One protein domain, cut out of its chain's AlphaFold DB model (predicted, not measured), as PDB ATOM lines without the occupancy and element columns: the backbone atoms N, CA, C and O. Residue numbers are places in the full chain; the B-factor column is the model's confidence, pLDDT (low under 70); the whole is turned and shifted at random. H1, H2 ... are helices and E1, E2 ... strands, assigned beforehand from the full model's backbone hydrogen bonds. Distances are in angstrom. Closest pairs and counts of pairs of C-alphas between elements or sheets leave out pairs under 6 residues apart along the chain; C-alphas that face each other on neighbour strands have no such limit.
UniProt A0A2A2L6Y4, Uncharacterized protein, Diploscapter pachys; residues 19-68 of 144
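AT A GLANCE: This is residues 19 to 68 of the 144 residues of an uncharacterized protein of Diploscapter pachys (UniProt A0A2A2L6Y4). What shape? With little regular structure, a small antiparallel hairpin, E1 then E2, sits between long loops, with short helix H1 following near E1. Residues 26 to 27 pair antiparallel with 43 to 44 of E2. How big? The 50 printed residues, 13 in named elements, mixed class, are compact, with a radius of gyration of the C-alphas of 10.5 A and spans of 30 by 28 by 17 A.

HOW THE PARTS SIT: How do strands pair? E1, residues 36 to 40, and E2, residues 43 to 46, form the hairpin, with N 37 and O 45 within hydrogen-bond range, 2.8 A. Where is H1? The closest C-alphas of E1 and H1, residues 61 to 64, are those of Cys 39 and Arg 61, 6.2 A apart. H1 is too short for O i to N i+4 pairs.

IN THESE COORDINATES: Where does E1 begin? E1, 11.6 A long, begins at C-alpha 36 (-30.193, -28.254, -8.820). Where does H1 end? C-alpha 64 is at (-29.393, -43.014, -17.313).

THE WHOLE: Any cut? The printed part has no cut. Where is confidence low? Residues 21 to 24 and 67 to 68 have pLDDT under 70.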
ATOM      1  N   SER A  19     -34.400 -29.169 -36.600       74.31
ATOM      2  CA  SER A  19     -34.790 -29.256 -35.195       74.31
ATOM      3  C   SER A  19     -33.559 -29.018 -34.332       74.31
ATOM      4  O   SER A  19     -32.609 -29.797 -34.392       74.31
ATOM      5  N   ALA A  20     -33.575 -27.953 -33.537       72.38
ATOM      6  CA  ALA A  20     -32.557 -27.697 -32.529       72.38
ATOM      7  C   ALA A  20     -33.140 -28.025 -31.153       72.38
ATOM      8  O   ALA A  20     -34.128 -27.425 -30.732       72.38
ATOM      9  N   LEU A  21     -32.534 -28.988 -30.464       63.06
ATOM     10  CA  LEU A  21     -32.777 -29.220 -29.045       63.06
ATOM     11  C   LEU A  21     -31.814 -28.323 -28.269       63.06
ATOM     12  O   LEU A  21     -30.612 -28.341 -28.524       63.06
ATOM     13  N   TYR A  22     -32.344 -27.527 -27.346       69.56
ATOM     14  CA  TYR A  22     -31.545 -26.734 -26.419       69.56
ATOM     15  C   TYR A  22     -31.859 -27.192 -24.994       69.56
ATOM     16  O   TYR A  22     -33.023 -27.413 -24.654       69.56
ATOM     17  N   SER A  23     -30.832 -27.348 -24.162       64.62
ATOM     18  CA  SER A  23     -30.984 -27.558 -22.725       64.62
ATOM     19  C   SER A  23     -30.436 -26.338 -21.989       64.62
ATOM     20  O   SER A  23     -29.353 -25.840 -22.289       64.62
ATOM     21  N   ALA A  24     -31.212 -25.810 -21.045       68.81
ATOM     22  CA  ALA A  24     -30.752 -24.763 -20.143       68.81
ATOM     23  C   ALA A  24     -30.050 -25.435 -18.958       68.81
ATOM     24  O   ALA A  24     -30.672 -25.702 -17.934       68.81
ATOM     25  N   TYR A  25     -28.771 -25.770 -19.125       81.62
ATOM     26  CA  TYR A  25     -27.909 -26.129 -18.002       81.62
ATOM     27  C   TYR A  25     -27.149 -24.881 -17.545       81.62
ATOM     28  O   TYR A  25     -26.772 -24.029 -18.352       81.62
ATOM     29  N   THR A  26     -26.958 -24.740 -16.237       85.12
ATOM     30  CA  THR A  26     -26.128 -23.680 -15.656       85.12
ATOM     31  C   THR A  26     -24.804 -24.277 -15.225       85.12
ATOM     32  O   THR A  26     -24.773 -25.388 -14.709       85.12
ATOM     33  N   ARG A  27     -23.710 -23.535 -15.391       88.31
ATOM     34  CA  ARG A  27     -22.406 -23.964 -14.892       88.31
ATOM     35  C   ARG A  27     -22.161 -23.387 -13.495       88.31
ATOM     36  O   ARG A  27     -22.089 -22.166 -13.357       88.31
ATOM     37  N   ARG A  28     -22.113 -24.232 -12.463       86.81
ATOM     38  CA  ARG A  28     -21.783 -23.892 -11.068       86.81
ATOM     39  C   ARG A  28     -21.067 -25.049 -10.373       86.81
ATOM     40  O   ARG A  28     -21.434 -26.205 -10.527       86.81
ATOM     41  N   ASN A  29     -20.143 -24.708  -9.481       85.50
ATOM     42  CA  ASN A  29     -19.346 -25.675  -8.720       85.50
ATOM     43  C   ASN A  29     -20.115 -26.341  -7.570       85.50
ATOM     44  O   ASN A  29     -19.575 -27.218  -6.908       85.50
ATOM     45  N   ASN A  30     -21.348 -25.908  -7.289       88.31
ATOM     46  CA  ASN A  30     -22.153 -26.475  -6.216       88.31
ATOM     47  C   ASN A  30     -23.644 -26.417  -6.564       88.31
ATOM     48  O   ASN A  30     -24.331 -25.440  -6.263       88.31
ATOM     49  N   CYS A  31     -24.125 -27.439  -7.273       90.69
ATOM     50  CA  CYS A  31     -25.507 -27.510  -7.751       90.69
ATOM     51  C   CYS A  31     -26.514 -27.670  -6.599       90.69
ATOM     52  O   CYS A  31     -27.597 -27.089  -6.639       90.69
ATOM     53  N   THR A  32     -26.131 -28.390  -5.541       88.44
ATOM     54  CA  THR A  32     -27.016 -28.762  -4.425       88.44
ATOM     55  C   THR A  32     -27.435 -27.577  -3.560       88.44
ATOM     56  O   THR A  32     -28.564 -27.556  -3.086       88.44
ATOM     57  N   ILE A  33     -26.587 -26.550  -3.415       91.06
ATOM     58  CA  ILE A  33     -26.929 -25.309  -2.685       91.06
ATOM     59  C   ILE A  33     -28.146 -24.600  -3.295       91.06
ATOM     60  O   ILE A  33     -28.841 -23.854  -2.612       91.06
ATOM     61  N   TYR A  34     -28.388 -24.806  -4.587       87.69
ATOM     62  CA  TYR A  34     -29.430 -24.116  -5.339       87.69
ATOM     63  C   TYR A  34     -30.579 -25.032  -5.750       87.69
ATOM     64  O   TYR A  34     -31.298 -24.694  -6.689       87.69
ATOM     65  N   ASP A  35     -30.711 -26.194  -5.105       89.81
ATOM     66  CA  ASP A  35     -31.709 -27.206  -5.451       89.81
ATOM     67  C   ASP A  35     -31.655 -27.597  -6.940       89.81
ATOM     68  O   ASP A  35     -32.673 -27.722  -7.627       89.81
ATOM     69  N   LEU A  36     -30.439 -27.779  -7.463       91.12
ATOM     70  CA  LEU A  36     -30.193 -28.254  -8.820       91.12
ATOM     71  C   LEU A  36     -29.555 -29.644  -8.793       91.12
ATOM     72  O   LEU A  36     -28.730 -29.967  -7.940       91.12
ATOM     73  N   TYR A  37     -29.887 -30.437  -9.803       91.12
ATOM     74  CA  TYR A  37     -29.261 -31.718 -10.077       91.12
ATOM     75  C   TYR A  37     -27.898 -31.524 -10.741       91.12
ATOM     76  O   TYR A  37     -27.755 -30.739 -11.680       91.12
ATOM     77  N   GLU A  38     -26.904 -32.271 -10.275       91.25
ATOM     78  CA  GLU A  38     -25.544 -32.248 -10.800       91.25
ATOM     79  C   GLU A  38     -25.372 -33.270 -11.933       91.25
ATOM     80  O   GLU A  38     -25.485 -34.481 -11.736       91.25
ATOM     81  N   CYS A  39     -25.051 -32.781 -13.131       89.25
ATOM     82  CA  CYS A  39     -24.696 -33.615 -14.280       89.25
ATOM     83  C   CYS A  39     -23.240 -34.114 -14.234       89.25
ATOM     84  O   CYS A  39     -22.903 -35.050 -14.964       89.25
ATOM     85  N   GLY A  40     -22.394 -33.476 -13.419       85.38
ATOM     86  CA  GLY A  40     -20.930 -33.560 -13.456       85.38
ATOM     87  C   GLY A  40     -20.300 -32.358 -14.175       85.38
ATOM     88  O   GLY A  40     -21.003 -31.598 -14.843       85.38
ATOM     89  N   ASP A  41     -18.985 -32.176 -14.028       84.50
ATOM     90  CA  ASP A  41     -18.202 -31.091 -14.652       84.50
ATOM     91  C   ASP A  41     -18.764 -29.678 -14.395       84.50
ATOM     92  O   ASP A  41     -18.818 -28.842 -15.297       84.50
ATOM     93  N   GLU A  42     -19.220 -29.417 -13.163       87.56
ATOM     94  CA  GLU A  42     -19.849 -28.148 -12.756       87.56
ATOM     95  C   GLU A  42     -21.148 -27.832 -13.519       87.56
ATOM     96  O   GLU A  42     -21.624 -26.703 -13.478       87.56
ATOM     97  N   ASN A  43     -21.748 -28.787 -14.229       89.75
ATOM     98  CA  ASN A  43     -23.005 -28.562 -14.931       89.75
ATOM     99  C   ASN A  43     -24.190 -28.957 -14.054       89.75
ATOM    100  O   ASN A  43     -24.283 -30.084 -13.567       89.75
ATOM    101  N   CYS A  44     -25.132 -28.031 -13.919       91.44
ATOM    102  CA  CYS A  44     -26.329 -28.192 -13.119       91.44
ATOM    103  C   CYS A  44     -27.587 -28.024 -13.973       91.44
ATOM    104  O   CYS A  44     -27.662 -27.132 -14.823       91.44
ATOM    105  N   ILE A  45     -28.606 -28.826 -13.687       91.19
ATOM    106  CA  ILE A  45     -29.938 -28.720 -14.289       91.19
ATOM    107  C   ILE A  45     -31.013 -28.703 -13.193       91.19
ATOM    108  O   ILE A  45     -30.793 -29.237 -12.110       91.19
ATOM    109  N   PRO A  46     -32.191 -28.113 -13.433       90.62
ATOM    110  CA  PRO A  46     -33.336 -28.270 -12.540       90.62
ATOM    111  C   PRO A  46     -33.728 -29.741 -12.359       90.62
ATOM    112  O   PRO A  46     -33.776 -30.485 -13.336       90.62
ATOM    113  N   TYR A  47     -34.108 -30.139 -11.140       88.12
ATOM    114  CA  TYR A  47     -34.594 -31.500 -10.865       88.12
ATOM    115  C   TYR A  47     -35.806 -31.900 -11.721       88.12
ATOM    116  O   TYR A  47     -35.954 -33.068 -12.054       88.12
ATOM    117  N   ALA A  48     -36.639 -30.942 -12.144       86.31
ATOM    118  CA  ALA A  48     -37.767 -31.189 -13.048       86.31
ATOM    119  C   ALA A  48     -37.351 -31.672 -14.453       86.31
ATOM    120  O   ALA A  48     -38.197 -32.127 -15.223       86.31
ATOM    121  N   LEU A  49     -36.073 -31.521 -14.814       88.50
ATOM    122  CA  LEU A  49     -35.522 -32.016 -16.073       88.50
ATOM    123  C   LEU A  49     -34.863 -33.388 -15.939       88.50
ATOM    124  O   LEU A  49     -34.489 -33.957 -16.952       88.50
ATOM    125  N   VAL A  50     -34.717 -33.910 -14.723       89.50
ATOM    126  CA  VAL A  50     -34.241 -35.276 -14.501       89.50
ATOM    127  C   VAL A  50     -35.377 -36.226 -14.855       89.50
ATOM    128  O   VAL A  50     -36.522 -35.953 -14.485       89.50
ATOM    129  N   CYS A  51     -35.083 -37.354 -15.509       89.88
ATOM    130  CA  CYS A  51     -36.087 -38.378 -15.811       89.88
ATOM    131  C   CYS A  51     -37.257 -37.902 -16.700       89.88
ATOM    132  O   CYS A  51     -38.367 -38.434 -16.618       89.88
ATOM    133  N   ASN A  52     -37.056 -36.881 -17.530       86.81
ATOM    134  CA  ASN A  52     -38.105 -36.320 -18.382       86.81
ATOM    135  C   ASN A  52     -38.137 -36.951 -19.793       86.81
ATOM    136  O   ASN A  52     -38.923 -36.517 -20.646       86.81
ATOM    137  N   GLY A  53     -37.287 -37.949 -20.057       85.50
ATOM    138  CA  GLY A  53     -37.154 -38.621 -21.348       85.50
ATOM    139  C   GLY A  53     -36.338 -37.840 -22.383       85.50
ATOM    140  O   GLY A  53     -36.291 -38.230 -23.553       85.50
ATOM    141  N   LYS A  54     -35.701 -36.730 -21.998       86.25
ATOM    142  CA  LYS A  54     -34.842 -35.905 -22.854       86.25
ATOM    143  C   LYS A  54     -33.479 -35.764 -22.199       86.25
ATOM    144  O   LYS A  54     -33.365 -35.443 -21.034       86.25
ATOM    145  N   ARG A  55     -32.420 -35.929 -22.990       87.94
ATOM    146  CA  ARG A  55     -31.054 -35.710 -22.500       87.94
ATOM    147  C   ARG A  55     -30.805 -34.216 -22.330       87.94
ATOM    148  O   ARG A  55     -30.595 -33.506 -23.314       87.94
ATOM    149  N   ASN A  56     -30.839 -33.750 -21.090       88.12
ATOM    150  CA  ASN A  56     -30.522 -32.390 -20.693       88.12
ATOM    151  C   ASN A  56     -29.062 -32.254 -20.226       88.12
ATOM    152  O   ASN A  56     -28.472 -31.194 -20.461       88.12
ATOM    153  N   CYS A  57     -28.460 -33.302 -19.645       89.44
ATOM    154  CA  CYS A  57     -27.027 -33.330 -19.330       89.44
ATOM    155  C   CYS A  57     -26.153 -33.607 -20.572       89.44
ATOM    156  O   CYS A  57     -26.573 -34.355 -21.459       89.44
ATOM    157  N   PRO A  58     -24.883 -33.144 -20.594       86.19
ATOM    158  CA  PRO A  58     -23.935 -33.420 -21.686       86.19
ATOM    159  C   PRO A  58     -23.746 -34.913 -21.981       86.19
ATOM    160  O   PRO A  58     -23.641 -35.315 -23.135       86.19
ATOM    161  N   TYR A  59     -23.749 -35.739 -20.929       86.12
ATOM    162  CA  TYR A  59     -23.599 -37.194 -21.022       86.12
ATOM    163  C   TYR A  59     -24.926 -37.952 -20.844       86.12
ATOM    164  O   TYR A  59     -24.919 -39.173 -20.722       86.12
ATOM    165  N   GLY A  60     -26.069 -37.252 -20.801       87.50
ATOM    166  CA  GLY A  60     -27.391 -37.867 -20.604       87.50
ATOM    167  C   GLY A  60     -27.571 -38.583 -19.259       87.50
ATOM    168  O   GLY A  60     -28.363 -39.519 -19.159       87.50
ATOM    169  N   ARG A  61     -26.797 -38.193 -18.235       88.50
ATOM    170  CA  ARG A  61     -26.787 -38.821 -16.903       88.50
ATOM    171  C   ARG A  61     -28.123 -38.681 -16.170       88.50
ATOM    172  O   ARG A  61     -28.502 -39.569 -15.418       88.50
ATOM    173  N   ASP A  62     -28.829 -37.595 -16.456       90.25
ATOM    174  CA  ASP A  62     -30.189 -37.279 -16.025       90.25
ATOM    175  C   ASP A  62     -31.242 -38.310 -16.460       90.25
ATOM    176  O   ASP A  62     -32.275 -38.431 -15.808       90.25
ATOM    177  N   GLU A  63     -30.958 -39.099 -17.500       90.62
ATOM    178  CA  GLU A  63     -31.855 -40.137 -18.031       90.62
ATOM    179  C   GLU A  63     -31.310 -41.564 -17.837       90.62
ATOM    180  O   GLU A  63     -32.001 -42.546 -18.094       90.62
ATOM    181  N   ALA A  64     -30.064 -41.715 -17.376       85.06
ATOM    182  CA  ALA A  64     -29.393 -43.014 -17.313       85.06
ATOM    183  C   ALA A  64     -29.921 -43.933 -16.195       85.06
ATOM    184  O   ALA A  64     -29.780 -45.151 -16.288       85.06
ATOM    185  N   LEU A  65     -30.509 -43.364 -15.135       75.06
ATOM    186  CA  LEU A  65     -30.875 -44.094 -13.915       75.06
ATOM    187  C   LEU A  65     -32.355 -43.962 -13.521       75.06
ATOM    188  O   LEU A  65     -32.708 -44.151 -12.359       75.06
ATOM    189  N   CYS A  66     -33.229 -43.647 -14.478       80.62
ATOM    190  CA  CYS A  66     -34.636 -43.387 -14.182       80.62
ATOM    191  C   CYS A  66     -35.454 -44.642 -13.833       80.62
ATOM    192  O   CYS A  66     -36.358 -44.635 -12.998       80.62
ATOM    193  N   HIS A  67     -35.081 -45.753 -14.456       68.88
ATOM    194  CA  HIS A  67     -35.836 -46.999 -14.439       68.88
ATOM    195  C   HIS A  67     -35.776 -47.761 -13.109       68.88
ATOM    196  O   HIS A  67     -36.628 -48.602 -12.845       68.88
ATOM    197  N   LEU A  68     -34.837 -47.443 -12.213       65.06
ATOM    198  CA  LEU A  68     -34.655 -48.216 -10.978       65.06
ATOM    199  C   LEU A  68     -35.829 -48.085  -9.992       65.06
ATOM    200  O   LEU A  68     -36.106 -49.027  -9.252       65.06
TER     201      LEU A  68